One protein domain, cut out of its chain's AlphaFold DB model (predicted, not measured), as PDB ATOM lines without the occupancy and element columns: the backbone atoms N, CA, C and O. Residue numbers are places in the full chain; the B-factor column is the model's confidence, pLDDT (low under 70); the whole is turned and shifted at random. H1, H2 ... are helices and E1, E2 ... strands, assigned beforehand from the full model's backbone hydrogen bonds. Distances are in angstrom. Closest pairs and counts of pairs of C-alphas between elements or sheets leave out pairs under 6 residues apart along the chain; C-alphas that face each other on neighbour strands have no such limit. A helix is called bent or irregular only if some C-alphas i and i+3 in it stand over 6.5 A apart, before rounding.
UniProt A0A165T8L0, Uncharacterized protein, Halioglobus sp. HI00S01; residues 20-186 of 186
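Overview. This is residues 20 to 186 of the 186 residues of an uncharacterized protein of Halioglobus sp. HI00S01 (UniProt A0A165T8L0). What shape do these coordinates draw? One long sheet, curled like part of a barrel, runs along an elongated body, with the bent strand E4 passing from its E3 and E8 half to its E7, E5 and E6 half. H2 packs on E3 and H3 packs on the other half, while at one end of the body the small parallel pair E1 and E2 has H1 packed on E2; the loop of residues 167 to 174 sticks out. What are the counts and the size? The printed part has 167 residues, with three named helices and eight named strands in the order E1 H1 E2 H2 E3 E4 E5 H3 E6 E7 E8; the class is mixed, helices and strands, with 82 residues, under half, in named elements. The large sheet is mixed, in the order E3 E8 E4 E7 E5 E6, and the whole is only just compact, close to loose, with a radius of gyration of the C-alphas of 18.0 A and spans of 62 by 37 by 27 A.

Arrangement. How does the printed part begin? E1, residues 22 to 26, H1, residues 36 to 47, and E2, residues 49 to 53, form a strand-helix-strand unit, two parallel neighbour strands with a helix between, and its crossover is right-handed. N 24 and O 50 are 2.9 A apart, within hydrogen-bond range, and the closest C-alphas of H1 and E2 are those of Glu 44 and Thr 50, 5.7 A apart. What follows? H2, residues 62 to 67, is on the large sheet at a height over the sheet of 8.3 A, over E3, residues 73 to 77; their closest C-alphas are those of Ser 62 and Ala 74, 5.9 A apart. E4, residues 87 to 101, bends by 86 degrees at residue 90 and is staggered: residues 87 to 96 pair with E8, residues 178 to 185, and residues 96 to 101 with E7, residues 159 to 164. These pairs are antiparallel, as are E3 and E8, with N 89 and O 183 at 2.8 A, N 98 and O 162 at 2.8 A, and N 76 and O 182 at 3.0 A. Where is the second unit? E5, residues 118 to 121, H3, residues 126 to 138, and E6, residues 147 to 149, form another with a right-handed crossover; N 119 and O 147 are 2.8 A apart, and N 161 of E7 and O 120 are 2.9 A apart, both parallel pairs. H3 is on one face of the sheet, which gives two layers, a helix over a sheet; it stands up from the sheet, rising 45 degrees, and its closest C-alphas to E7 are Gly 128 and Val 161, 5.9 A apart. In H1, H2 and H3 every O i to N i+4 pair is within hydrogen-bond range.

Along the chain. Where do the anchors lie? E1 begins at C-alpha 22, (11.425, -20.779, -63.469), and E8 ends at C-alpha 185, (14.044, -13.066, -52.467). Which elements are long? From first to last C-alpha E4 measures 35.9 A, E8 23.5 A, H3 18.3 A, and H1 and E7 15.8 A each.

Size, cuts and confidence. How far does it reach? The two C-alphas farthest apart are those of Thr 20 and Asp 109, 62.4 A, and the printed part has no cut. Which links are long, and where is confidence low? The links E4 to E5, 16 residues, and E7 to E8, 13 residues, are long. The mean pLDDT of the printed part is 78.8, and residues 20 to 21, 28 to 41 and 166 to 186 are under 70.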
ATOM      1  N   THR A  20       8.258 -19.954 -69.297       52.47
ATOM      2  CA  THR A  20       9.440 -20.292 -68.523       52.47
ATOM      3  C   THR A  20       8.969 -20.715 -67.141       52.47
ATOM      4  O   THR A  20       8.616 -19.899 -66.291       52.47
ATOM      5  N   VAL A  21       8.912 -22.030 -66.948       60.91
ATOM      6  CA  VAL A  21       8.909 -22.656 -65.630       60.91
ATOM      7  C   VAL A  21      10.242 -22.256 -65.010       60.91
ATOM      8  O   VAL A  21      11.293 -22.748 -65.415       60.91
ATOM      9  N   GLY A  22      10.221 -21.246 -64.143       76.38
ATOM     10  CA  GLY A  22      11.425 -20.779 -63.469       76.38
ATOM     11  C   GLY A  22      11.842 -21.783 -62.400       76.38
ATOM     12  O   GLY A  22      10.999 -22.430 -61.786       76.38
ATOM     13  N   SER A  23      13.138 -21.923 -62.158       85.62
ATOM     14  CA  SER A  23      13.643 -22.627 -60.979       85.62
ATOM     15  C   SER A  23      14.142 -21.615 -59.959       85.62
ATOM     16  O   SER A  23      14.710 -20.600 -60.360       85.62
ATOM     17  N   ALA A  24      13.989 -21.905 -58.672       87.50
ATOM     18  CA  ALA A  24      14.569 -21.096 -57.604       87.50
ATOM     19  C   ALA A  24      15.362 -21.976 -56.632       87.50
ATOM     20  O   ALA A  24      14.863 -22.995 -56.149       87.50
ATOM     21  N   ARG A  25      16.607 -21.581 -56.360       90.00
ATOM     22  CA  ARG A  25      17.528 -22.262 -55.446       90.00
ATOM     23  C   ARG A  25      17.191 -21.913 -54.003       90.00
ATOM     24  O   ARG A  25      17.155 -20.733 -53.656       90.00
ATOM     25  N   ILE A  26      16.996 -22.929 -53.168       86.31
ATOM     26  CA  ILE A  26      16.679 -22.778 -51.745       86.31
ATOM     27  C   ILE A  26      17.672 -23.547 -50.854       86.31
ATOM     28  O   ILE A  26      17.924 -24.731 -51.100       86.31
ATOM     29  N   PRO A  27      18.241 -22.925 -49.802       83.50
ATOM     30  CA  PRO A  27      19.033 -23.634 -48.806       83.50
ATOM     31  C   PRO A  27      18.176 -24.660 -48.062       83.50
ATOM     32  O   PRO A  27      17.070 -24.355 -47.615       83.50
ATOM     33  N   ILE A  28      18.702 -25.870 -47.886       69.12
ATOM     34  CA  ILE A  28      18.072 -26.879 -47.032       69.12
ATOM     35  C   ILE A  28      18.491 -26.587 -45.589       69.12
ATOM     36  O   ILE A  28      19.678 -26.618 -45.274       69.12
ATOM     37  N   ALA A  29      17.526 -26.298 -44.715       65.12
ATOM     38  CA  ALA A  29      17.797 -26.155 -43.286       65.12
ATOM     39  C   ALA A  29      18.208 -27.508 -42.679       65.12
ATOM     40  O   ALA A  29      17.588 -28.532 -42.976       65.12
ATOM     41  N   GLU A  30      19.222 -27.508 -41.809       61.38
ATOM     42  CA  GLU A  30      19.704 -28.716 -41.122       61.38
ATOM     43  C   GLU A  30      18.614 -29.331 -40.233       61.38
ATOM     44  O   GLU A  30      18.437 -30.550 -40.209       61.38
ATOM     45  N   TYR A  31      17.823 -28.485 -39.566       61.84
ATOM     46  CA  TYR A  31      16.621 -28.890 -38.848       61.84
ATOM     47  C   TYR A  31      15.379 -28.410 -39.603       61.84
ATOM     48  O   TYR A  31      15.188 -27.203 -39.790       61.84
ATOM     49  N   ARG A  32      14.528 -29.351 -40.040       60.62
ATOM     50  CA  ARG A  32      13.295 -29.049 -40.786       60.62
ATOM     51  C   ARG A  32      12.332 -28.249 -39.905       60.62
ATOM     52  O   ARG A  32      11.610 -28.807 -39.088       60.62
ATOM     53  N   GLN A  33      12.320 -26.933 -40.098       58.78
ATOM     54  CA  GLN A  33      11.414 -26.005 -39.411       58.78
ATOM     55  C   GLN A  33       9.973 -26.067 -39.930       58.78
ATOM     56  O   GLN A  33       9.057 -25.559 -39.290       58.78
ATOM     57  N   PHE A  34       9.775 -26.676 -41.095       61.97
ATOM     58  CA  PHE A  34       8.491 -26.840 -41.757       61.97
ATOM     59  C   PHE A  34       8.529 -28.088 -42.640       61.97
ATOM     60  O   PHE A  34       9.602 -28.605 -42.968       61.97
ATOM     61  N   ASP A  35       7.352 -28.566 -43.034       66.19
ATOM     62  CA  ASP A  35       7.227 -29.611 -44.041       66.19
ATOM     63  C   ASP A  35       7.649 -29.047 -45.409       66.19
ATOM     64  O   ASP A  35       6.909 -28.293 -46.051       66.19
ATOM     65  N   SER A  36       8.879 -29.374 -45.820       63.62
ATOM     66  CA  SER A  36       9.447 -28.964 -47.105       63.62
ATOM     67  C   SER A  36       8.569 -29.393 -48.269       63.62
ATOM     68  O   SER A  36       8.416 -28.634 -49.219       63.62
ATOM     69  N   ASP A  37       7.944 -30.563 -48.176       66.31
ATOM     70  CA  ASP A  37       7.185 -31.149 -49.272       66.31
ATOM     71  C   ASP A  37       5.854 -30.403 -49.436       66.31
ATOM     72  O   ASP A  37       5.445 -30.088 -50.555       66.31
ATOM     73  N   ALA A  38       5.224 -30.011 -48.324       67.19
ATOM     74  CA  ALA A  38       4.032 -29.164 -48.337       67.19
ATOM     75  C   ALA A  38       4.307 -27.767 -48.921       67.19
ATOM     76  O   ALA A  38       3.512 -27.248 -49.706       67.19
ATOM     77  N   VAL A  39       5.441 -27.154 -48.570       68.56
ATOM     78  CA  VAL A  39       5.841 -25.849 -49.125       68.56
ATOM     79  C   VAL A  39       6.184 -25.959 -50.606       68.56
ATOM     80  O   VAL A  39       5.744 -25.115 -51.387       68.56
ATOM     81  N   HIS A  40       6.928 -26.992 -51.002       69.19
ATOM     82  CA  HIS A  40       7.239 -27.256 -52.404       69.19
ATOM     83  C   HIS A  40       5.951 -27.404 -53.217       69.19
ATOM     84  O   HIS A  40       5.806 -26.733 -54.235       69.19
ATOM     85  N   ALA A  41       4.975 -28.171 -52.721       69.25
ATOM     86  CA  ALA A  41       3.688 -28.343 -53.388       69.25
ATOM     87  C   ALA A  41       2.931 -27.014 -53.574       69.25
ATOM     88  O   ALA A  41       2.389 -26.765 -54.648       69.25
ATOM     89  N   ILE A  42       2.920 -26.135 -52.564       71.88
ATOM     90  CA  ILE A  42       2.268 -24.817 -52.664       71.88
ATOM     91  C   ILE A  42       2.982 -23.927 -53.690       71.88
ATOM     92  O   ILE A  42       2.321 -23.273 -54.496       71.88
ATOM     93  N   PHE A  43       4.317 -23.890 -53.676       72.94
ATOM     94  CA  PHE A  43       5.086 -23.084 -54.627       72.94
ATOM     95  C   PHE A  43       4.918 -23.593 -56.061       72.94
ATOM     96  O   PHE A  43       4.653 -22.787 -56.955       72.94
ATOM     97  N   GLU A  44       5.000 -24.901 -56.287       73.25
ATOM     98  CA  GLU A  44       4.830 -25.489 -57.616       73.25
ATOM     99  C   GLU A  44       3.420 -25.240 -58.173       73.25
ATOM    100  O   GLU A  44       3.283 -24.810 -59.320       73.25
ATOM    101  N   ASP A  45       2.381 -25.419 -57.349       75.12
ATOM    102  CA  ASP A  45       0.980 -25.225 -57.745       75.12
ATOM    103  C   ASP A  45       0.645 -23.751 -58.032       75.12
ATOM    104  O   ASP A  45      -0.019 -23.430 -59.021       75.12
ATOM    105  N   GLN A  46       1.133 -22.826 -57.199       78.19
ATOM    106  CA  GLN A  46       0.695 -21.426 -57.232       78.19
ATOM    107  C   GLN A  46       1.622 -20.492 -58.020       78.19
ATOM    108  O   GLN A  46       1.165 -19.463 -58.518       78.19
ATOM    109  N   SER A  47       2.914 -20.811 -58.145       72.44
ATOM    110  CA  SER A  47       3.906 -19.895 -58.735       72.44
ATOM    111  C   SER A  47       4.504 -20.368 -60.059       72.44
ATOM    112  O   SER A  47       5.172 -19.582 -60.730       72.44
ATOM    113  N   ARG A  48       4.248 -21.621 -60.469       76.19
ATOM    114  CA  ARG A  48       4.932 -22.280 -61.602       76.19
ATOM    115  C   ARG A  48       6.465 -22.271 -61.466       76.19
ATOM    116  O   ARG A  48       7.158 -22.384 -62.477       76.19
ATOM    117  N   LEU A  49       6.978 -22.106 -60.244       78.50
ATOM    118  CA  LEU A  49       8.396 -22.209 -59.927       78.50
ATOM    119  C   LEU A  49       8.695 -23.589 -59.353       78.50
ATOM    120  O   LEU A  49       7.968 -24.071 -58.487       78.50
ATOM    121  N   THR A  50       9.793 -24.191 -59.794       82.56
ATOM    122  CA  THR A  50      10.335 -25.412 -59.193       82.56
ATOM    123  C   THR A  50      11.415 -25.036 -58.187       82.56
ATOM    124  O   THR A  50      12.402 -24.384 -58.538       82.56
ATOM    125  N   LEU A  51      11.245 -25.446 -56.930       81.88
ATOM    126  CA  LEU A  51      12.262 -25.248 -55.901       81.88
ATOM    127  C   LEU A  51      13.344 -26.322 -56.037       81.88
ATOM    128  O   LEU A  51      13.053 -27.517 -56.000       81.88
ATOM    129  N   ILE A  52      14.595 -25.894 -56.190       86.88
ATOM    130  CA  ILE A  52      15.759 -26.782 -56.275       86.88
ATOM    131  C   ILE A  52      16.716 -26.512 -55.105       86.88
ATOM    132  O   ILE A  52      16.813 -25.370 -54.657       86.88
ATOM    133  N   PRO A  53      17.440 -27.519 -54.591       85.19
ATOM    134  CA  PRO A  53      18.427 -27.298 -53.537       85.19
ATOM    135  C   PRO A  53      19.517 -26.304 -53.957       85.19
ATOM    136  O   PRO A  53      20.055 -26.396 -55.060       85.19
ATOM    137  N   ALA A  54      19.862 -25.371 -53.072       88.25
ATOM    138  CA  ALA A  54      21.001 -24.474 -53.243       88.25
ATOM    139  C   ALA A  54      22.331 -25.206 -52.996       88.25
ATOM    140  O   ALA A  54      22.457 -25.986 -52.052       88.25
ATOM    141  N   GLU A  55      23.353 -24.894 -53.796       84.06
ATOM    142  CA  GLU A  55      24.722 -25.412 -53.636       84.06
ATOM    143  C   GLU A  55      25.527 -24.559 -52.636       84.06
ATOM    144  O   GLU A  55      26.597 -24.035 -52.943       84.06
ATOM    145  N   ALA A  56      24.996 -24.380 -51.427       82.69
ATOM    146  CA  ALA A  56      25.695 -23.666 -50.361       82.69
ATOM    147  C   ALA A  56      26.579 -24.635 -49.548       82.69
ATOM    148  O   ALA A  56      26.116 -25.722 -49.189       82.69
ATOM    149  N   PRO A  57      27.836 -24.273 -49.217       83.12
ATOM    150  CA  PRO A  57      28.659 -25.065 -48.306       83.12
ATOM    151  C   PRO A  57      27.964 -25.291 -46.949       83.12
ATOM    152  O   PRO A  57      27.260 -24.388 -46.481       83.12
ATOM    153  N   PRO A  58      28.190 -26.436 -46.276       74.62
ATOM    154  CA  PRO A  58      27.672 -26.669 -44.927       74.62
ATOM    155  C   PRO A  58      28.028 -25.524 -43.971       74.62
ATOM    156  O   PRO A  58      29.141 -24.999 -44.012       74.62
ATOM    157  N   GLY A  59      27.077 -25.124 -43.126       73.75
ATOM    158  CA  GLY A  59      27.250 -24.020 -42.175       73.75
ATOM    159  C   GLY A  59      27.105 -22.605 -42.754       73.75
ATOM    160  O   GLY A  59      27.179 -21.648 -41.979       73.75
ATOM    161  N   THR A  60      26.872 -22.450 -44.065       81.94
ATOM    162  CA  THR A  60      26.555 -21.149 -44.686       81.94
ATOM    163  C   THR A  60      25.191 -20.658 -44.202       81.94
ATOM    164  O   THR A  60      24.206 -21.394 -44.265       81.94
ATOM    165  N   SER A  61      25.106 -19.410 -43.730       80.25
ATOM    166  CA  SER A  61      23.824 -18.849 -43.294       80.25
ATOM    167  C   SER A  61      22.897 -18.575 -44.486       80.25
ATOM    168  O   SER A  61      23.346 -18.348 -45.609       80.25
ATOM    169  N   SER A  62      21.582 -18.542 -44.248       85.12
ATOM    170  CA  SER A  62      20.605 -18.216 -45.302       85.12
ATOM    171  C   SER A  62      20.795 -16.810 -45.879       85.12
ATOM    172  O   SER A  62      20.578 -16.605 -47.068       85.12
ATOM    173  N   VAL A  63      21.231 -15.848 -45.056       87.75
ATOM    174  CA  VAL A  63      21.557 -14.490 -45.519       87.75
ATOM    175  C   VAL A  63      22.748 -14.538 -46.468       87.75
ATOM    176  O   VAL A  63      22.648 -14.028 -47.579       87.75
ATOM    177  N   ASP A  64      23.836 -15.194 -46.054       88.50
ATOM    178  CA  ASP A  64      25.063 -15.267 -46.850       88.50
ATOM    179  C   ASP A  64      24.822 -15.987 -48.177       88.50
ATOM    180  O   ASP A  64      25.343 -15.567 -49.212       88.50
ATOM    181  N   ALA A  65      24.000 -17.041 -48.160       89.94
ATOM    182  CA  ALA A  65      23.610 -17.766 -49.361       89.94
ATOM    183  C   ALA A  65      22.857 -16.867 -50.358       89.94
ATOM    184  O   ALA A  65      23.154 -16.910 -51.551       89.94
ATOM    185  N   LEU A  66      21.933 -16.023 -49.881       90.62
ATOM    186  CA  LEU A  66      21.197 -15.074 -50.724       90.62
ATOM    187  C   LEU A  66      22.103 -13.961 -51.270       90.62
ATOM    188  O   LEU A  66      22.073 -13.660 -52.462       90.62
ATOM    189  N   THR A  67      22.930 -13.347 -50.421       91.88
ATOM    190  CA  THR A  67      23.783 -12.215 -50.830       91.88
ATOM    191  C   THR A  67      24.956 -12.630 -51.711       91.88
ATOM    192  O   THR A  67      25.500 -11.796 -52.431       91.88
ATOM    193  N   SER A  68      25.354 -13.903 -51.656       92.00
ATOM    194  CA  SER A  68      26.453 -14.459 -52.456       92.00
ATOM    195  C   SER A  68      25.978 -15.150 -53.737       92.00
ATOM    196  O   SER A  68      26.774 -15.837 -54.372       92.00
ATOM    197  N   ASP A  69      24.698 -15.001 -54.107       90.69
ATOM    198  CA  ASP A  69      24.092 -15.621 -55.297       90.69
ATOM    199  C   ASP A  69      24.207 -17.164 -55.318       90.69
ATOM    200  O   ASP A  69      24.276 -17.812 -56.365       90.69
ATOM    201  N   LEU A  70      24.238 -17.777 -54.131       92.31
ATOM    202  CA  LEU A  70      24.200 -19.234 -53.950       92.31
ATOM    203  C   LEU A  70      22.760 -19.745 -53.805       92.31
ATOM    204  O   LEU A  70      22.495 -20.921 -54.055       92.31
ATOM    205  N   ALA A  71      21.836 -18.862 -53.427       92.38
ATOM    206  CA  ALA A  71      20.409 -19.114 -53.303       92.38
ATOM    207  C   ALA A  71      19.587 -17.946 -53.869       92.38
ATOM    208  O   ALA A  71      20.014 -16.797 -53.809       92.38
ATOM    209  N   ASP A  72      18.380 -18.252 -54.346       90.81
ATOM    210  CA  ASP A  72      17.410 -17.275 -54.868       90.81
ATOM    211  C   ASP A  72      16.288 -16.989 -53.854       90.81
ATOM    212  O   ASP A  72      15.704 -15.906 -53.822       90.81
ATOM    213  N   LEU A  73      15.983 -17.984 -53.015       88.44
ATOM    214  CA  LEU A  73      14.969 -17.948 -51.969       88.44
ATOM    215  C   LEU A  73      15.542 -18.545 -50.692       88.44
ATOM    216  O   LEU A  73      16.229 -19.561 -50.735       88.44
ATOM    217  N   ALA A  74      15.204 -17.976 -49.541       87.12
ATOM    218  CA  ALA A  74      15.464 -18.633 -48.268       87.12
ATOM    219  C   ALA A  74      14.404 -18.287 -47.221       87.12
ATOM    220  O   ALA A  74      13.676 -17.290 -47.335       87.12
ATOM    221  N   LEU A  75      14.331 -19.136 -46.196       82.38
ATOM    222  CA  LEU A  75      13.537 -18.894 -45.004       82.38
ATOM    223  C   LEU A  75      14.384 -18.118 -43.994       82.38
ATOM    224  O   LEU A  75      15.461 -18.570 -43.612       82.38
ATOM    225  N   LEU A  76      13.888 -16.969 -43.542       82.62
ATOM    226  CA  LEU A  76      14.557 -16.164 -42.528       82.62
ATOM    227  C   LEU A  76      13.628 -15.833 -41.370       82.62
ATOM    228  O   LEU A  76      12.417 -15.662 -41.528       82.62
ATOM    229  N   GLU A  77      14.220 -15.715 -40.189       80.44
ATOM    230  CA  GLU A  77      13.539 -15.185 -39.017       80.44
ATOM    231  C   GLU A  77      13.326 -13.682 -39.173       80.44
ATOM    232  O   GLU A  77      14.168 -12.959 -39.703       80.44
ATOM    233  N   ASN A  78      12.219 -13.171 -38.639       80.62
ATOM    234  CA  ASN A  78      11.997 -11.728 -38.556       80.62
ATOM    235  C   ASN A  78      12.996 -10.998 -37.638       80.62
ATOM    236  O   ASN A  78      13.052  -9.770 -37.661       80.62
ATOM    237  N   SER A  79      13.733 -11.739 -36.812       79.81
ATOM    238  CA  SER A  79      14.800 -11.246 -35.943       79.81
ATOM    239  C   SER A  79      16.091 -10.947 -36.709       79.81
ATOM    240  O   SER A  79      16.952 -10.230 -36.192       79.81
ATOM    241  N   THR A  80      16.238 -11.475 -37.930       81.94
ATOM    242  CA  THR A  80      17.412 -11.239 -38.763       81.94
ATOM    243  C   THR A  80      17.509  -9.750 -39.119       81.94
ATOM    244  O   THR A  80      16.512  -9.154 -39.541       81.94
ATOM    245  N   PRO A  81      18.692  -9.122 -38.968       81.88
ATOM    246  CA  PRO A  81      18.896  -7.734 -39.363       81.88
ATOM    247  C   PRO A  81      18.548  -7.484 -40.831       81.88
ATOM    248  O   PRO A  81      18.715  -8.352 -41.685       81.88
ATOM    249  N   PHE A  82      18.106  -6.263 -41.132       84.19
ATOM    250  CA  PHE A  82      17.901  -5.836 -42.512       84.19
ATOM    251  C   PHE A  82      19.220  -5.879 -43.293       84.19
ATOM    252  O   PHE A  82      20.240  -5.371 -42.824       84.19
ATOM    253  N   VAL A  83      19.164  -6.429 -44.505       87.88
ATOM    254  CA  VAL A  83      20.273  -6.460 -45.458       87.88
ATOM    255  C   VAL A  83      19.782  -5.868 -46.773       87.88
ATOM    256  O   VAL A  83      18.722  -6.242 -47.276       87.88
ATOM    257  N   GLU A  84      20.533  -4.911 -47.313       87.75
ATOM    258  CA  GLU A  84      20.206  -4.288 -48.593       87.75
ATOM    259  C   GLU A  84      20.248  -5.323 -49.730       87.75
ATOM    260  O   GLU A  84      21.061  -6.242 -49.717       87.75
ATOM    261  N   GLY A  85      19.348  -5.187 -50.705       86.12
ATOM    262  CA  GLY A  85      19.195  -6.144 -51.808       86.12
ATOM    263  C   GLY A  85      18.229  -7.289 -51.501       86.12
ATOM    264  O   GLY A  85      17.597  -7.799 -52.412       86.12
ATOM    265  N   LEU A  86      17.997  -7.609 -50.227       89.75
ATOM    266  CA  LEU A  86      17.066  -8.665 -49.838       89.75
ATOM    267  C   LEU A  86      15.628  -8.143 -49.685       89.75
ATOM    268  O   LEU A  86      15.373  -7.109 -49.060       89.75
ATOM    269  N   ARG A  87      14.650  -8.876 -50.229       87.81
ATOM    270  CA  ARG A  87      13.224  -8.512 -50.229       87.81
ATOM    271  C   ARG A  87      12.357  -9.597 -49.623       87.81
ATOM    272  O   ARG A  87      12.302 -10.706 -50.128       87.81
ATOM    273  N   THR A  88      11.585  -9.266 -48.594       85.44
ATOM    274  CA  THR A  88      10.559 -10.184 -48.084       85.44
ATOM    275  C   THR A  88       9.447 -10.417 -49.108       85.44
ATOM    276  O   THR A  88       8.898  -9.463 -49.656       85.44
ATOM    277  N   VAL A  89       9.067 -11.681 -49.289       82.12
ATOM    278  CA  VAL A  89       7.989 -12.128 -50.179       82.12
ATOM    279  C   VAL A  89       6.705 -12.384 -49.401       82.12
ATOM    280  O   VAL A  89       5.690 -11.745 -49.660       82.12
ATOM    281  N   LEU A  90       6.741 -13.313 -48.439       81.12
ATOM    282  CA  LEU A  90       5.562 -13.712 -47.671       81.12
ATOM    283  C   LEU A  90       5.942 -14.242 -46.275       81.12
ATOM    284  O   LEU A  90       6.987 -14.876 -46.126       81.12
ATOM    285  N   PRO A  91       5.122 -13.996 -45.241       76.56
ATOM    286  CA  PRO A  91       5.269 -14.634 -43.933       76.56
ATOM    287  C   PRO A  91       4.822 -16.104 -43.992       76.56
ATOM    288  O   PRO A  91       3.780 -16.397 -44.570       76.56
ATOM    289  N   VAL A  92       5.602 -17.021 -43.411       74.88
ATOM    290  CA  VAL A  92       5.426 -18.476 -43.617       74.88
ATOM    291  C   VAL A  92       4.640 -19.116 -42.485       74.88
ATOM    292  O   VAL A  92       3.630 -19.766 -42.726       74.88
ATOM    293  N   PHE A  93       5.104 -18.924 -41.251       73.50
ATOM    294  CA  PHE A  93       4.466 -19.441 -40.046       73.50
ATOM    295  C   PHE A  93       4.917 -18.655 -38.810       73.50
ATOM    296  O   PHE A  93       5.927 -17.938 -38.828       73.50
ATOM    297  N   GLU A  94       4.146 -18.810 -37.736       75.00
ATOM    298  CA  GLU A  94       4.510 -18.378 -36.389       75.00
ATOM    299  C   GLU A  94       5.394 -19.429 -35.728       75.00
ATOM    300  O   GLU A  94       5.054 -20.614 -35.689       75.00
ATOM    301  N   SER A  95       6.515 -18.987 -35.180       78.38
ATOM    302  CA  SER A  95       7.392 -19.792 -34.355       78.38
ATOM    303  C   SER A  95       7.325 -19.383 -32.899       78.38
ATOM    304  O   SER A  95       7.063 -18.231 -32.543       78.38
ATOM    305  N   VAL A  96       7.603 -20.351 -32.042       84.12
ATOM    306  CA  VAL A  96       7.825 -20.134 -30.621       84.12
ATOM    307  C   VAL A  96       9.220 -20.591 -30.246       84.12
ATOM    308  O   VAL A  96       9.831 -21.418 -30.928       84.12
ATOM    309  N   LEU A  97       9.713 -20.022 -29.152       88.88
ATOM    310  CA  LEU A  97      10.948 -20.440 -28.518       88.88
ATOM    311  C   LEU A  97      10.718 -21.757 -27.769       88.88
ATOM    312  O   LEU A  97       9.962 -21.801 -26.798       88.88
ATOM    313  N   HIS A  98      11.411 -22.800 -28.203       88.12
ATOM    314  CA  HIS A  98      11.547 -24.070 -27.506       88.12
ATOM    315  C   HIS A  98      12.909 -24.111 -26.820       88.12
ATOM    316  O   HIS A  98      13.939 -23.836 -27.441       88.12
ATOM    317  N   ILE A  99      12.901 -24.459 -25.537       91.75
ATOM    318  CA  ILE A  99      14.106 -24.689 -24.743       91.75
ATOM    319  C   ILE A  99      13.990 -26.099 -24.194       91.75
ATOM    320  O   ILE A  99      13.032 -26.406 -23.483       91.75
ATOM    321  N   LEU A 100      14.949 -26.946 -24.537       90.19
ATOM    322  CA  LEU A 100      15.060 -28.292 -24.000       90.19
ATOM    323  C   LEU A 100      16.337 -28.355 -23.176       90.19
ATOM    324  O   LEU A 100      17.369 -27.862 -23.617       90.19
ATOM    325  N   ALA A 101      16.260 -28.947 -21.992       91.12
ATOM    326  CA  ALA A 101      17.420 -29.231 -21.164       91.12
ATOM    327  C   ALA A 101      17.603 -30.747 -21.075       91.12
ATOM    328  O   ALA A 101      16.621 -31.490 -21.140       91.12
ATOM    329  N   ARG A 102      18.848 -31.200 -20.936       89.00
ATOM    330  CA  ARG A 102      19.166 -32.603 -20.662       89.00
ATOM    331  C   ARG A 102      18.555 -33.005 -19.311       89.00
ATOM    332  O   ARG A 102      18.650 -32.247 -18.349       89.00
ATOM    333  N   ASP A 103      17.927 -34.180 -19.238       85.38
ATOM    334  CA  ASP A 103      17.180 -34.622 -18.043       85.38
ATOM    335  C   ASP A 103      18.054 -34.752 -16.782       85.38
ATOM    336  O   ASP A 103      17.570 -34.584 -15.664       85.38
ATOM    337  N   ASP A 104      19.336 -35.058 -16.958       86.00
ATOM    338  CA  ASP A 104      20.349 -35.213 -15.910       86.00
ATOM    339  C   ASP A 104      21.248 -33.971 -15.769       86.00
ATOM    340  O   ASP A 104      22.330 -34.044 -15.184       86.00
ATOM    341  N   LEU A 105      20.827 -32.818 -16.306       85.31
ATOM    342  CA  LEU A 105      21.512 -31.550 -16.079       85.31
ATOM    343  C   LEU A 105      21.369 -31.134 -14.608       85.31
ATOM    344  O   LEU A 105      20.348 -30.584 -14.193       85.31
ATOM    345  N   GLU A 106      22.424 -31.358 -13.829       86.00
ATOM    346  CA  GLU A 106      22.549 -30.873 -12.457       86.00
ATOM    347  C   GLU A 106      23.546 -29.708 -12.405       86.00
ATOM    348  O   GLU A 106      24.737 -29.908 -12.653       86.00
ATOM    349  N   PRO A 107      23.099 -28.480 -12.083       84.75
ATOM    350  CA  PRO A 107      24.012 -27.354 -11.986       84.75
ATOM    351  C   PRO A 107      24.957 -27.491 -10.791       84.75
ATOM    352  O   PRO A 107      24.515 -27.763  -9.675       84.75
ATOM    353  N   GLU A 108      26.246 -27.213 -11.000       82.88
ATOM    354  CA  GLU A 108      27.245 -27.226  -9.920       82.88
ATOM    355  C   GLU A 108      26.994 -26.127  -8.870       82.88
ATOM    356  O   GLU A 108      27.280 -26.308  -7.685       82.88
ATOM    357  N   ASP A 109      26.436 -24.991  -9.300       85.25
ATOM    358  CA  ASP A 109      26.093 -23.852  -8.453       85.25
ATOM    359  C   ASP A 109      24.664 -23.371  -8.741       85.25
ATOM    360  O   ASP A 109      24.366 -22.835  -9.806       85.25
ATOM    361  N   LEU A 110      23.772 -23.499  -7.756       85.06
ATOM    362  CA  LEU A 110      22.387 -23.021  -7.854       85.06
ATOM    363  C   LEU A 110      22.276 -21.491  -7.942       85.06
ATOM    364  O   LEU A 110      21.246 -20.981  -8.385       85.06
ATOM    365  N   GLY A 111      23.301 -20.752  -7.512       85.12
ATOM    366  CA  GLY A 111      23.392 -19.306  -7.699       85.12
ATOM    367  C   GLY A 111      23.725 -18.918  -9.140       85.12
ATOM    368  O   GLY A 111      23.377 -17.817  -9.566       85.12
ATOM    369  N   ASN A 112      24.344 -19.827  -9.895       88.25
ATOM    370  CA  ASN A 112      24.723 -19.618 -11.283       88.25
ATOM    371  C   ASN A 112      24.575 -20.899 -12.128       88.25
ATOM    372  O   ASN A 112      25.563 -21.445 -12.623       88.25
ATOM    373  N   PRO A 113      23.337 -21.390 -12.318       89.88
ATOM    374  CA  PRO A 113      23.096 -22.720 -12.864       89.88
ATOM    375  C   PRO A 113      23.470 -22.907 -14.340       89.88
ATOM    376  O   PRO A 113      23.435 -24.028 -14.831       89.88
ATOM    377  N   LEU A 114      23.790 -21.825 -15.054       93.81
ATOM    378  CA  LEU A 114      24.214 -21.871 -16.456       93.81
ATOM    379  C   LEU A 114      25.736 -21.744 -16.617       93.81
ATOM    380  O   LEU A 114      26.231 -21.737 -17.742       93.81
ATOM    381  N   ASN A 115      26.483 -21.612 -15.518       93.94
ATOM    382  CA  ASN A 115      27.939 -21.594 -15.567       93.94
ATOM    383  C   ASN A 115      28.462 -22.949 -16.061       93.94
ATOM    384  O   ASN A 115      28.126 -23.987 -15.497       93.94
ATOM    385  N   GLY A 116      29.289 -22.925 -17.099       93.56
ATOM    386  CA  GLY A 116      29.831 -24.108 -17.762       93.56
ATOM    387  C   GLY A 116      28.865 -24.806 -18.722       93.56
ATOM    388  O   GLY A 116      29.281 -25.775 -19.346       93.56
ATOM    389  N   ALA A 117      27.626 -24.327 -18.871       94.31
ATOM    390  CA  ALA A 117      26.630 -24.990 -19.708       94.31
ATOM    391  C   ALA A 117      27.004 -24.946 -21.200       94.31
ATOM    392  O   ALA A 117      27.444 -23.909 -21.718       94.31
ATOM    393  N   ASP A 118      26.777 -26.062 -21.889       95.62
ATOM    394  CA  ASP A 118      26.876 -26.169 -23.342       95.62
ATOM    395  C   ASP A 118      25.503 -26.017 -24.010       95.62
ATOM    396  O   ASP A 118      24.582 -26.820 -23.822       95.62
ATOM    397  N   PHE A 119      25.371 -24.967 -24.813       96.38
ATOM    398  CA  PHE A 119      24.170 -24.643 -25.561       96.38
ATOM    399  C   PHE A 119      24.321 -25.038 -27.026       96.38
ATOM    400  O   PHE A 119      25.280 -24.652 -27.687       96.38
ATOM    401  N   TYR A 120      23.301 -25.670 -27.593       94.12
ATOM    402  CA  TYR A 120      23.152 -25.815 -29.037       94.12
ATOM    403  C   TYR A 120      21.993 -24.948 -29.539       94.12
ATOM    404  O   TYR A 120      20.877 -25.019 -29.020       94.12
ATOM    405  N   VAL A 121      22.240 -24.142 -30.575       91.31
ATOM    406  CA  VAL A 121      21.202 -23.333 -31.231       91.31
ATOM    407  C   VAL A 121      20.888 -23.918 -32.599       91.31
ATOM    408  O   VAL A 121      21.677 -23.807 -33.539       91.31
ATOM    409  N   ALA A 122      19.697 -24.493 -32.730       85.31
ATOM    410  CA  ALA A 122      19.253 -25.096 -33.978       85.31
ATOM    411  C   ALA A 122      19.233 -24.070 -35.127       85.31
ATOM    412  O   ALA A 122      18.813 -22.920 -34.959       85.31
ATOM    413  N   ASN A 123      19.714 -24.499 -36.299       77.88
ATOM    414  CA  ASN A 123      19.873 -23.677 -37.507       77.88
ATOM    415  C   ASN A 123      20.677 -22.377 -37.294       77.88
ATOM    416  O   ASN A 123      20.549 -21.442 -38.085       77.88
ATOM    417  N   ARG A 124      21.487 -22.294 -36.225       81.25
ATOM    418  CA  ARG A 124      22.276 -21.105 -35.857       81.25
ATOM    419  C   ARG A 124      21.415 -19.834 -35.769       81.25
ATOM    420  O   ARG A 124      21.850 -18.750 -36.155       81.25
ATOM    421  N   SER A 125      20.180 -19.984 -35.282       83.00
ATOM    422  CA  SER A 125      19.208 -18.898 -35.126       83.00
ATOM    423  C   SER A 125      19.827 -17.679 -34.437       83.00
ATOM    424  O   SER A 125      20.297 -17.756 -33.297       83.00
ATOM    425  N   ALA A 126      19.777 -16.525 -35.109       83.38
ATOM    426  CA  ALA A 126      20.249 -15.269 -34.536       83.38
ATOM    427  C   ALA A 126      19.438 -14.893 -33.286       83.38
ATOM    428  O   ALA A 126      20.016 -14.435 -32.299       83.38
ATOM    429  N   ALA A 127      18.119 -15.131 -33.285       87.00
ATOM    430  CA  ALA A 127      17.296 -14.931 -32.094       87.00
ATOM    431  C   ALA A 127      17.696 -15.875 -30.956       87.00
ATOM    432  O   ALA A 127      17.768 -15.435 -29.811       87.00
ATOM    433  N   GLY A 128      17.989 -17.144 -31.261       90.62
ATOM    434  CA  GLY A 128      18.426 -18.134 -30.273       90.62
ATOM    435  C   GLY A 128      19.740 -17.750 -29.599       90.62
ATOM    436  O   GLY A 128      19.822 -17.737 -28.372       90.62
ATOM    437  N   ILE A 129      20.732 -17.335 -30.388       92.00
ATOM    438  CA  ILE A 129      22.022 -16.859 -29.870       92.00
ATOM    439  C   ILE A 129      21.819 -15.623 -28.984       92.00
ATOM    440  O   ILE A 129      22.293 -15.590 -27.849       92.00
ATOM    441  N   ARG A 130      21.050 -14.628 -29.450       91.44
ATOM    442  CA  ARG A 130      20.756 -13.419 -28.659       91.44
ATOM    443  C   ARG A 130      19.983 -13.717 -27.380       91.44
ATOM    444  O   ARG A 130      20.189 -13.039 -26.375       91.44
ATOM    445  N   PHE A 131      19.093 -14.703 -27.405       93.44
ATOM    446  CA  PHE A 131      18.375 -15.149 -26.219       93.44
ATOM    447  C   PHE A 131      19.343 -15.700 -25.168       93.44
ATOM    448  O   PHE A 131      19.278 -15.265 -24.018       93.44
ATOM    449  N   ILE A 132      20.266 -16.583 -25.566       95.31
ATOM    450  CA  ILE A 132      21.285 -17.139 -24.664       95.31
ATOM    451  C   ILE A 132      22.123 -16.012 -24.066       95.31
ATOM    452  O   ILE A 132      22.182 -15.901 -22.846       95.31
ATOM    453  N   GLU A 133      22.681 -15.131 -24.904       94.75
ATOM    454  CA  GLU A 133      23.480 -13.984 -24.456       94.75
ATOM    455  C   GLU A 133      22.725 -13.100 -23.452       94.75
ATOM    456  O   GLU A 133      23.293 -12.652 -22.460       94.75
ATOM    457  N   LEU A 134      21.435 -12.838 -23.685       94.38
ATOM    458  CA  LEU A 134      20.624 -12.018 -22.787       94.38
ATOM    459  C   LEU A 134      20.389 -12.705 -21.437       94.38
ATOM    460  O   LEU A 134      20.425 -12.043 -20.397       94.38
ATOM    461  N   VAL A 135      20.095 -14.005 -21.447       94.12
ATOM    462  CA  VAL A 135      19.821 -14.778 -20.230       94.12
ATOM    463  C   VAL A 135      21.092 -14.944 -19.405       94.12
ATOM    464  O   VAL A 135      21.075 -14.635 -18.214       94.12
ATOM    465  N   THR A 136      22.202 -15.338 -20.029       94.94
ATOM    466  CA  THR A 136      23.494 -15.513 -19.351       94.94
ATOM    467  C   THR A 136      24.002 -14.177 -18.808       94.94
ATOM    468  O   THR A 136      24.377 -14.090 -17.638       94.94
ATOM    469  N   HIS A 137      23.883 -13.091 -19.578       94.12
ATOM    470  CA  HIS A 137      24.252 -11.757 -19.110       94.12
ATOM    471  C   HIS A 137      23.448 -11.313 -17.879       94.12
ATOM    472  O   HIS A 137      24.009 -10.751 -16.939       94.12
ATOM    473  N   ARG A 138      22.137 -11.591 -17.835       92.06
ATOM    474  CA  ARG A 138      21.297 -11.291 -16.658       92.06
ATOM    475  C   ARG A 138      21.701 -12.082 -15.416       92.06
ATOM    476  O   ARG A 138      21.441 -11.620 -14.308       92.06
ATOM    477  N   MET A 139      22.333 -13.235 -15.599       90.94
ATOM    478  CA  MET A 139      22.898 -14.054 -14.526       90.94
ATOM    479  C   MET A 139      24.321 -13.631 -14.139       90.94
ATOM    480  O   MET A 139      24.918 -14.225 -13.249       90.94
ATOM    481  N   GLY A 140      24.861 -12.585 -14.775       93.69
ATOM    482  CA  GLY A 140      26.214 -12.098 -14.521       93.69
ATOM    483  C   GLY A 140      27.307 -12.951 -15.160       93.69
ATOM    484  O   GLY A 140      28.469 -12.783 -14.797       93.69
ATOM    485  N   LEU A 141      26.955 -13.840 -16.095       94.44
ATOM    486  CA  LEU A 141      27.915 -14.651 -16.836       94.44
ATOM    487  C   LEU A 141      28.576 -13.845 -17.956       94.44
ATOM    488  O   LEU A 141      27.933 -13.040 -18.639       94.44
ATOM    489  N   THR A 142      29.859 -14.113 -18.176       94.06
ATOM    490  CA  THR A 142      30.618 -13.656 -19.339       94.06
ATOM    491  C   THR A 142      30.697 -14.754 -20.414       94.06
ATOM    492  O   THR A 142      30.496 -15.929 -20.105       94.06
ATOM    493  N   PRO A 143      30.960 -14.410 -21.692       92.62
ATOM    494  CA  PRO A 143      30.964 -15.380 -22.798       92.62
ATOM    495  C   PRO A 143      31.965 -16.538 -22.681       92.62
ATOM    496  O   PRO A 143      31.831 -17.522 -23.389       92.62
ATOM    497  N   ASP A 144      32.979 -16.427 -21.824       94.62
ATOM    498  CA  ASP A 144      33.954 -17.481 -21.518       94.62
ATOM    499  C   ASP A 144      33.463 -18.486 -20.463       94.62
ATOM    500  O   ASP A 144      34.128 -19.485 -20.205       94.62
ATOM    501  N   GLN A 145      32.300 -18.234 -19.856       94.75
ATOM    502  CA  GLN A 145      31.711 -19.066 -18.807       94.75
ATOM    503  C   GLN A 145      30.592 -19.984 -19.312       94.75
ATOM    504  O   GLN A 145      29.947 -20.652 -18.512       94.75
ATOM    505  N   TYR A 146      30.322 -20.009 -20.613       95.12
ATOM    506  CA  TYR A 146      29.379 -20.926 -21.250       95.12
ATOM    507  C   TYR A 146      29.805 -21.165 -22.698       95.12
ATOM    508  O   TYR A 146      30.570 -20.382 -23.260       95.12
ATOM    509  N   THR A 147      29.295 -22.225 -23.319       95.81
ATOM    510  CA  THR A 147      29.614 -22.558 -24.714       95.81
ATOM    511  C   THR A 147      28.357 -22.500 -25.567       95.81
ATOM    512  O   THR A 147      27.303 -22.954 -25.142       95.81
ATOM    513  N   ILE A 148      28.448 -21.931 -26.772       95.00
ATOM    514  CA  ILE A 148      27.431 -22.121 -27.814       95.00
ATOM    515  C   ILE A 148      28.068 -22.989 -28.897       95.00
ATOM    516  O   ILE A 148      28.865 -22.500 -29.700       95.00
ATOM    517  N   SER A 149      27.743 -24.274 -28.889       92.50
ATOM    518  CA  SER A 149      28.281 -25.268 -29.808       92.50
ATOM    519  C   SER A 149      27.704 -25.125 -31.213       92.50
ATOM    520  O   SER A 149      26.519 -24.852 -31.416       92.50
ATOM    521  N   GLU A 150      28.561 -25.329 -32.217       85.31
ATOM    522  CA  GLU A 150      28.166 -25.276 -33.630       85.31
ATOM    523  C   GLU A 150      27.362 -26.507 -34.066       85.31
ATOM    524  O   GLU A 150      26.603 -26.436 -35.031       85.31
ATOM    525  N   ALA A 151      27.517 -27.623 -33.352       86.50
ATOM    526  CA  ALA A 151      26.858 -28.887 -33.630       86.50
ATOM    527  C   ALA A 151      26.198 -29.437 -32.366       86.50
ATOM    528  O   ALA A 151      26.670 -29.208 -31.255       86.50
ATOM    529  N   PHE A 152      25.111 -30.178 -32.560       88.19
ATOM    530  CA  PHE A 152      24.474 -30.933 -31.493       88.19
ATOM    531  C   PHE A 152      25.275 -32.206 -31.220       88.19
ATOM    532  O   PHE A 152      25.510 -32.987 -32.147       88.19
ATOM    533  N   ASP A 153      25.636 -32.434 -29.959       88.56
ATOM    534  CA  ASP A 153      26.304 -33.656 -29.522       88.56
ATOM    535  C   ASP A 153      25.471 -34.366 -28.431       88.56
ATOM    536  O   ASP A 153      25.311 -33.861 -27.310       88.56
ATOM    537  N   PRO A 154      24.863 -35.526 -28.751       83.62
ATOM    538  CA  PRO A 154      24.020 -36.256 -27.816       83.62
ATOM    539  C   PRO A 154      24.768 -36.657 -26.540       83.62
ATOM    540  O   PRO A 154      25.751 -37.392 -26.572       83.62
ATOM    541  N   GLY A 155      24.229 -36.250 -25.393       81.88
ATOM    542  CA  GLY A 155      24.763 -36.600 -24.076       81.88
ATOM    543  C   GLY A 155      25.784 -35.606 -23.528       81.88
ATOM    544  O   GLY A 155      26.027 -35.622 -22.325       81.88
ATOM    545  N   THR A 156      26.316 -34.697 -24.345       88.19
ATOM    546  CA  THR A 156      27.209 -33.616 -23.893       88.19
ATOM    547  C   THR A 156      26.517 -32.259 -23.928       88.19
ATOM    548  O   THR A 156      26.652 -31.515 -22.964       88.19
ATOM    549  N   THR A 157      25.703 -31.980 -24.952       92.75
ATOM    550  CA  THR A 157      24.894 -30.756 -25.018       92.75
ATOM    551  C   THR A 157      23.897 -30.709 -23.861       92.75
ATOM    552  O   THR A 157      23.054 -31.601 -23.713       92.75
ATOM    553  N   ASP A 158      23.961 -29.640 -23.070       94.25
ATOM    554  CA  ASP A 158      23.118 -29.461 -21.890       94.25
ATOM    555  C   ASP A 158      21.770 -28.836 -22.249       94.25
ATOM    556  O   ASP A 158      20.735 -29.238 -21.715       94.25
ATOM    557  N   ILE A 159      21.772 -27.838 -23.138       95.00
ATOM    558  CA  ILE A 159      20.579 -27.052 -23.473       95.00
ATOM    559  C   ILE A 159      20.463 -26.875 -24.986       95.00
ATOM    560  O   ILE A 159      21.385 -26.413 -25.653       95.00
ATOM    561  N   ILE A 160      19.287 -27.172 -25.535       93.12
ATOM    562  CA  ILE A 160      18.935 -26.908 -26.930       93.12
ATOM    563  C   ILE A 160      17.977 -25.722 -26.983       93.12
ATOM    564  O   ILE A 160      16.935 -25.716 -26.325       93.12
ATOM    565  N   VAL A 161      18.306 -24.741 -27.818       92.81
ATOM    566  CA  VAL A 161      17.470 -23.578 -28.118       92.81
ATOM    567  C   VAL A 161      17.022 -23.652 -29.573       92.81
ATOM    568  O   VAL A 161      17.842 -23.693 -30.493       92.81
ATOM    569  N   TYR A 162      15.709 -23.659 -29.796       87.56
ATOM    570  CA  TYR A 162      15.119 -23.814 -31.123       87.56
ATOM    571  C   TYR A 162      13.900 -22.910 -31.304       87.56
ATOM    572  O   TYR A 162      12.993 -22.904 -30.479       87.56
ATOM    573  N   PHE A 163      13.853 -22.178 -32.417       83.62
ATOM    574  CA  PHE A 163      12.647 -21.492 -32.869       83.62
ATOM    575  C   PHE A 163      11.955 -22.331 -33.940       83.62
ATOM    576  O   PHE A 163      12.517 -22.597 -35.002       83.62
ATOM    577  N   GLY A 164      10.719 -22.734 -33.667       78.38
ATOM    578  CA  GLY A 164       9.937 -23.561 -34.580       78.38
ATOM    579  C   GLY A 164       8.442 -23.477 -34.316       78.38
ATOM    580  O   GLY A 164       8.031 -22.874 -33.321       78.38
ATOM    581  N   PRO A 165       7.614 -24.048 -35.203       73.31
ATOM    582  CA  PRO A 165       6.169 -24.045 -35.026       73.31
ATOM    583  C   PRO A 165       5.771 -24.746 -33.718       73.31
ATOM    584  O   PRO A 165       6.471 -25.632 -33.222       73.31
ATOM    585  N   ILE A 166       4.632 -24.342 -33.155       66.38
ATOM    586  CA  ILE A 166       3.962 -25.128 -32.113       66.38
ATOM    587  C   ILE A 166       3.403 -26.372 -32.801       66.38
ATOM    588  O   ILE A 166       2.612 -26.231 -33.729       66.38
ATOM    589  N   ASP A 167       3.780 -27.569 -32.352       59.16
ATOM    590  CA  ASP A 167       3.076 -28.795 -32.733       59.16
ATOM    591  C   ASP A 167       1.734 -28.853 -31.973       59.16
ATOM    592  O   ASP A 167       1.726 -29.106 -30.758       59.16
ATOM    593  N   PRO A 168       0.582 -28.623 -32.640       46.94
ATOM    594  CA  PRO A 168      -0.718 -28.591 -31.976       46.94
ATOM    595  C   PRO A 168      -1.163 -29.976 -31.495       46.94
ATOM    596  O   PRO A 168      -2.098 -30.079 -30.705       46.94
ATOM    597  N   SER A 169      -0.527 -31.049 -31.975       46.69
ATOM    598  CA  SER A 169      -0.877 -32.416 -31.602       46.69
ATOM    599  C   SER A 169      -0.246 -32.867 -30.282       46.69
ATOM    600  O   SER A 169      -0.626 -33.922 -29.777       46.69
ATOM    601  N   ASN A 170       0.656 -32.068 -29.688       37.50
ATOM    602  CA  ASN A 170       1.440 -32.509 -28.530       37.50
ATOM    603  C   ASN A 170       1.720 -31.450 -27.438       37.50
ATOM    604  O   ASN A 170       2.596 -31.658 -26.603       37.50
ATOM    605  N   THR A 171       0.993 -30.324 -27.384       41.06
ATOM    606  CA  THR A 171       1.188 -29.309 -26.319       41.06
ATOM    607  C   THR A 171      -0.117 -28.866 -25.637       41.06
ATOM    608  O   THR A 171      -0.859 -28.045 -26.173       41.06
ATOM    609  N   PRO A 172      -0.422 -29.352 -24.414       34.03
ATOM    610  CA  PRO A 172      -1.462 -28.786 -23.564       34.03
ATOM    611  C   PRO A 172      -0.842 -27.738 -22.621       34.03
ATOM    612  O   PRO A 172      -0.397 -28.075 -21.526       34.03
ATOM    613  N   GLY A 173      -0.775 -26.461 -23.007       33.38
ATOM    614  CA  GLY A 173      -0.233 -25.427 -22.109       33.38
ATOM    615  C   GLY A 173      -0.138 -24.020 -22.705       33.38
ATOM    616  O   GLY A 173      -0.130 -23.887 -23.924       33.38
ATOM    617  N   PRO A 174      -0.134 -22.966 -21.862       41.97
ATOM    618  CA  PRO A 174      -0.573 -21.618 -22.222       41.97
ATOM    619  C   PRO A 174       0.416 -20.873 -23.129       41.97
ATOM    620  O   PRO A 174       1.628 -21.017 -23.008       41.97
ATOM    621  N   HIS A 175      -0.150 -20.054 -24.020       47.91
ATOM    622  CA  HIS A 175       0.523 -19.315 -25.092       47.91
ATOM    623  C   HIS A 175       1.862 -18.646 -24.698       47.91
ATOM    624  O   HIS A 175       1.862 -17.784 -23.814       47.91
ATOM    625  N   PRO A 176       2.972 -18.946 -25.409       44.78
ATOM    626  CA  PRO A 176       4.222 -18.197 -25.327       44.78
ATOM    627  C   PRO A 176       4.264 -17.019 -26.317       44.78
ATOM    628  O   PRO A 176       3.450 -16.915 -27.234       44.78
ATOM    629  N   ALA A 177       5.240 -16.124 -26.125       42.78
ATOM    630  CA  ALA A 177       5.533 -15.011 -27.027       42.78
ATOM    631  C   ALA A 177       5.878 -15.515 -28.444       42.78
ATOM    632  O   ALA A 177       6.761 -16.357 -28.611       42.78
ATOM    633  N   THR A 178       5.173 -14.999 -29.451       38.56
ATOM    634  CA  THR A 178       5.241 -15.448 -30.847       38.56
ATOM    635  C   THR A 178       6.278 -14.671 -31.665       38.56
ATOM    636  O   THR A 178       6.330 -13.439 -31.642       38.56
ATOM    637  N   HIS A 179       7.098 -15.404 -32.416       41.06
ATOM    638  CA  HIS A 179       8.012 -14.908 -33.447       41.06
ATOM    639  C   HIS A 179       7.527 -15.358 -34.833       41.06
ATOM    640  O   HIS A 179       6.683 -16.238 -34.944       41.06
ATOM    641  N   TRP A 180       8.000 -14.724 -35.910       33.88
ATOM    642  CA  TRP A 180       7.491 -14.978 -37.267       33.88
ATOM    643  C   TRP A 180       8.634 -15.280 -38.229       33.88
ATOM    644  O   TRP A 180       9.621 -14.543 -38.255       33.88
ATOM    645  N   TYR A 181       8.467 -16.296 -39.074       39.88
ATOM    646  CA  TYR A 181       9.360 -16.564 -40.203       39.88
ATOM    647  C   TYR A 181       8.827 -15.934 -41.498       39.88
ATOM    648  O   TYR A 181       7.614 -15.832 -41.710       39.88
ATOM    649  N   ARG A 182       9.728 -15.493 -42.379       35.75
ATOM    650  CA  ARG A 182       9.430 -14.822 -43.652       35.75
ATOM    651  C   ARG A 182      10.289 -15.390 -44.786       35.75
ATOM    652  O   ARG A 182      11.476 -15.634 -44.601       35.75
ATOM    653  N   TRP A 183       9.700 -15.542 -45.967       32.44
ATOM    654  CA  TRP A 183      10.430 -15.762 -47.215       32.44
ATOM    655  C   TRP A 183      11.095 -14.477 -47.669       32.44
ATOM    656  O   TRP A 183      10.463 -13.417 -47.615       32.44
ATOM    657  N   ILE A 184      12.323 -14.574 -48.166       40.44
ATOM    658  CA  ILE A 184      13.067 -13.448 -48.730       40.44
ATOM    659  C   ILE A 184      13.657 -13.853 -50.095       40.44
ATOM    660  O   ILE A 184      14.226 -14.935 -50.212       40.44
ATOM    661  N   MET A 185      13.479 -12.997 -51.108       34.81
ATOM    662  CA  MET A 185      14.044 -13.066 -52.467       34.81
ATOM    663  C   MET A 185      15.155 -12.024 -52.647       34.81
ATOM    664  O   MET A 185      15.129 -10.987 -51.979       34.81
ATOM    665  N   ASN A 186      16.072 -12.281 -53.580       37.03
ATOM    666  CA  ASN A 186      16.986 -11.286 -54.159       37.03
ATOM    667  C   ASN A 186      16.338 -10.641 -55.402       37.03
ATOM    668  O   ASN A 186      15.820 -11.409 -56.245       37.03
TER     669      ASN A 186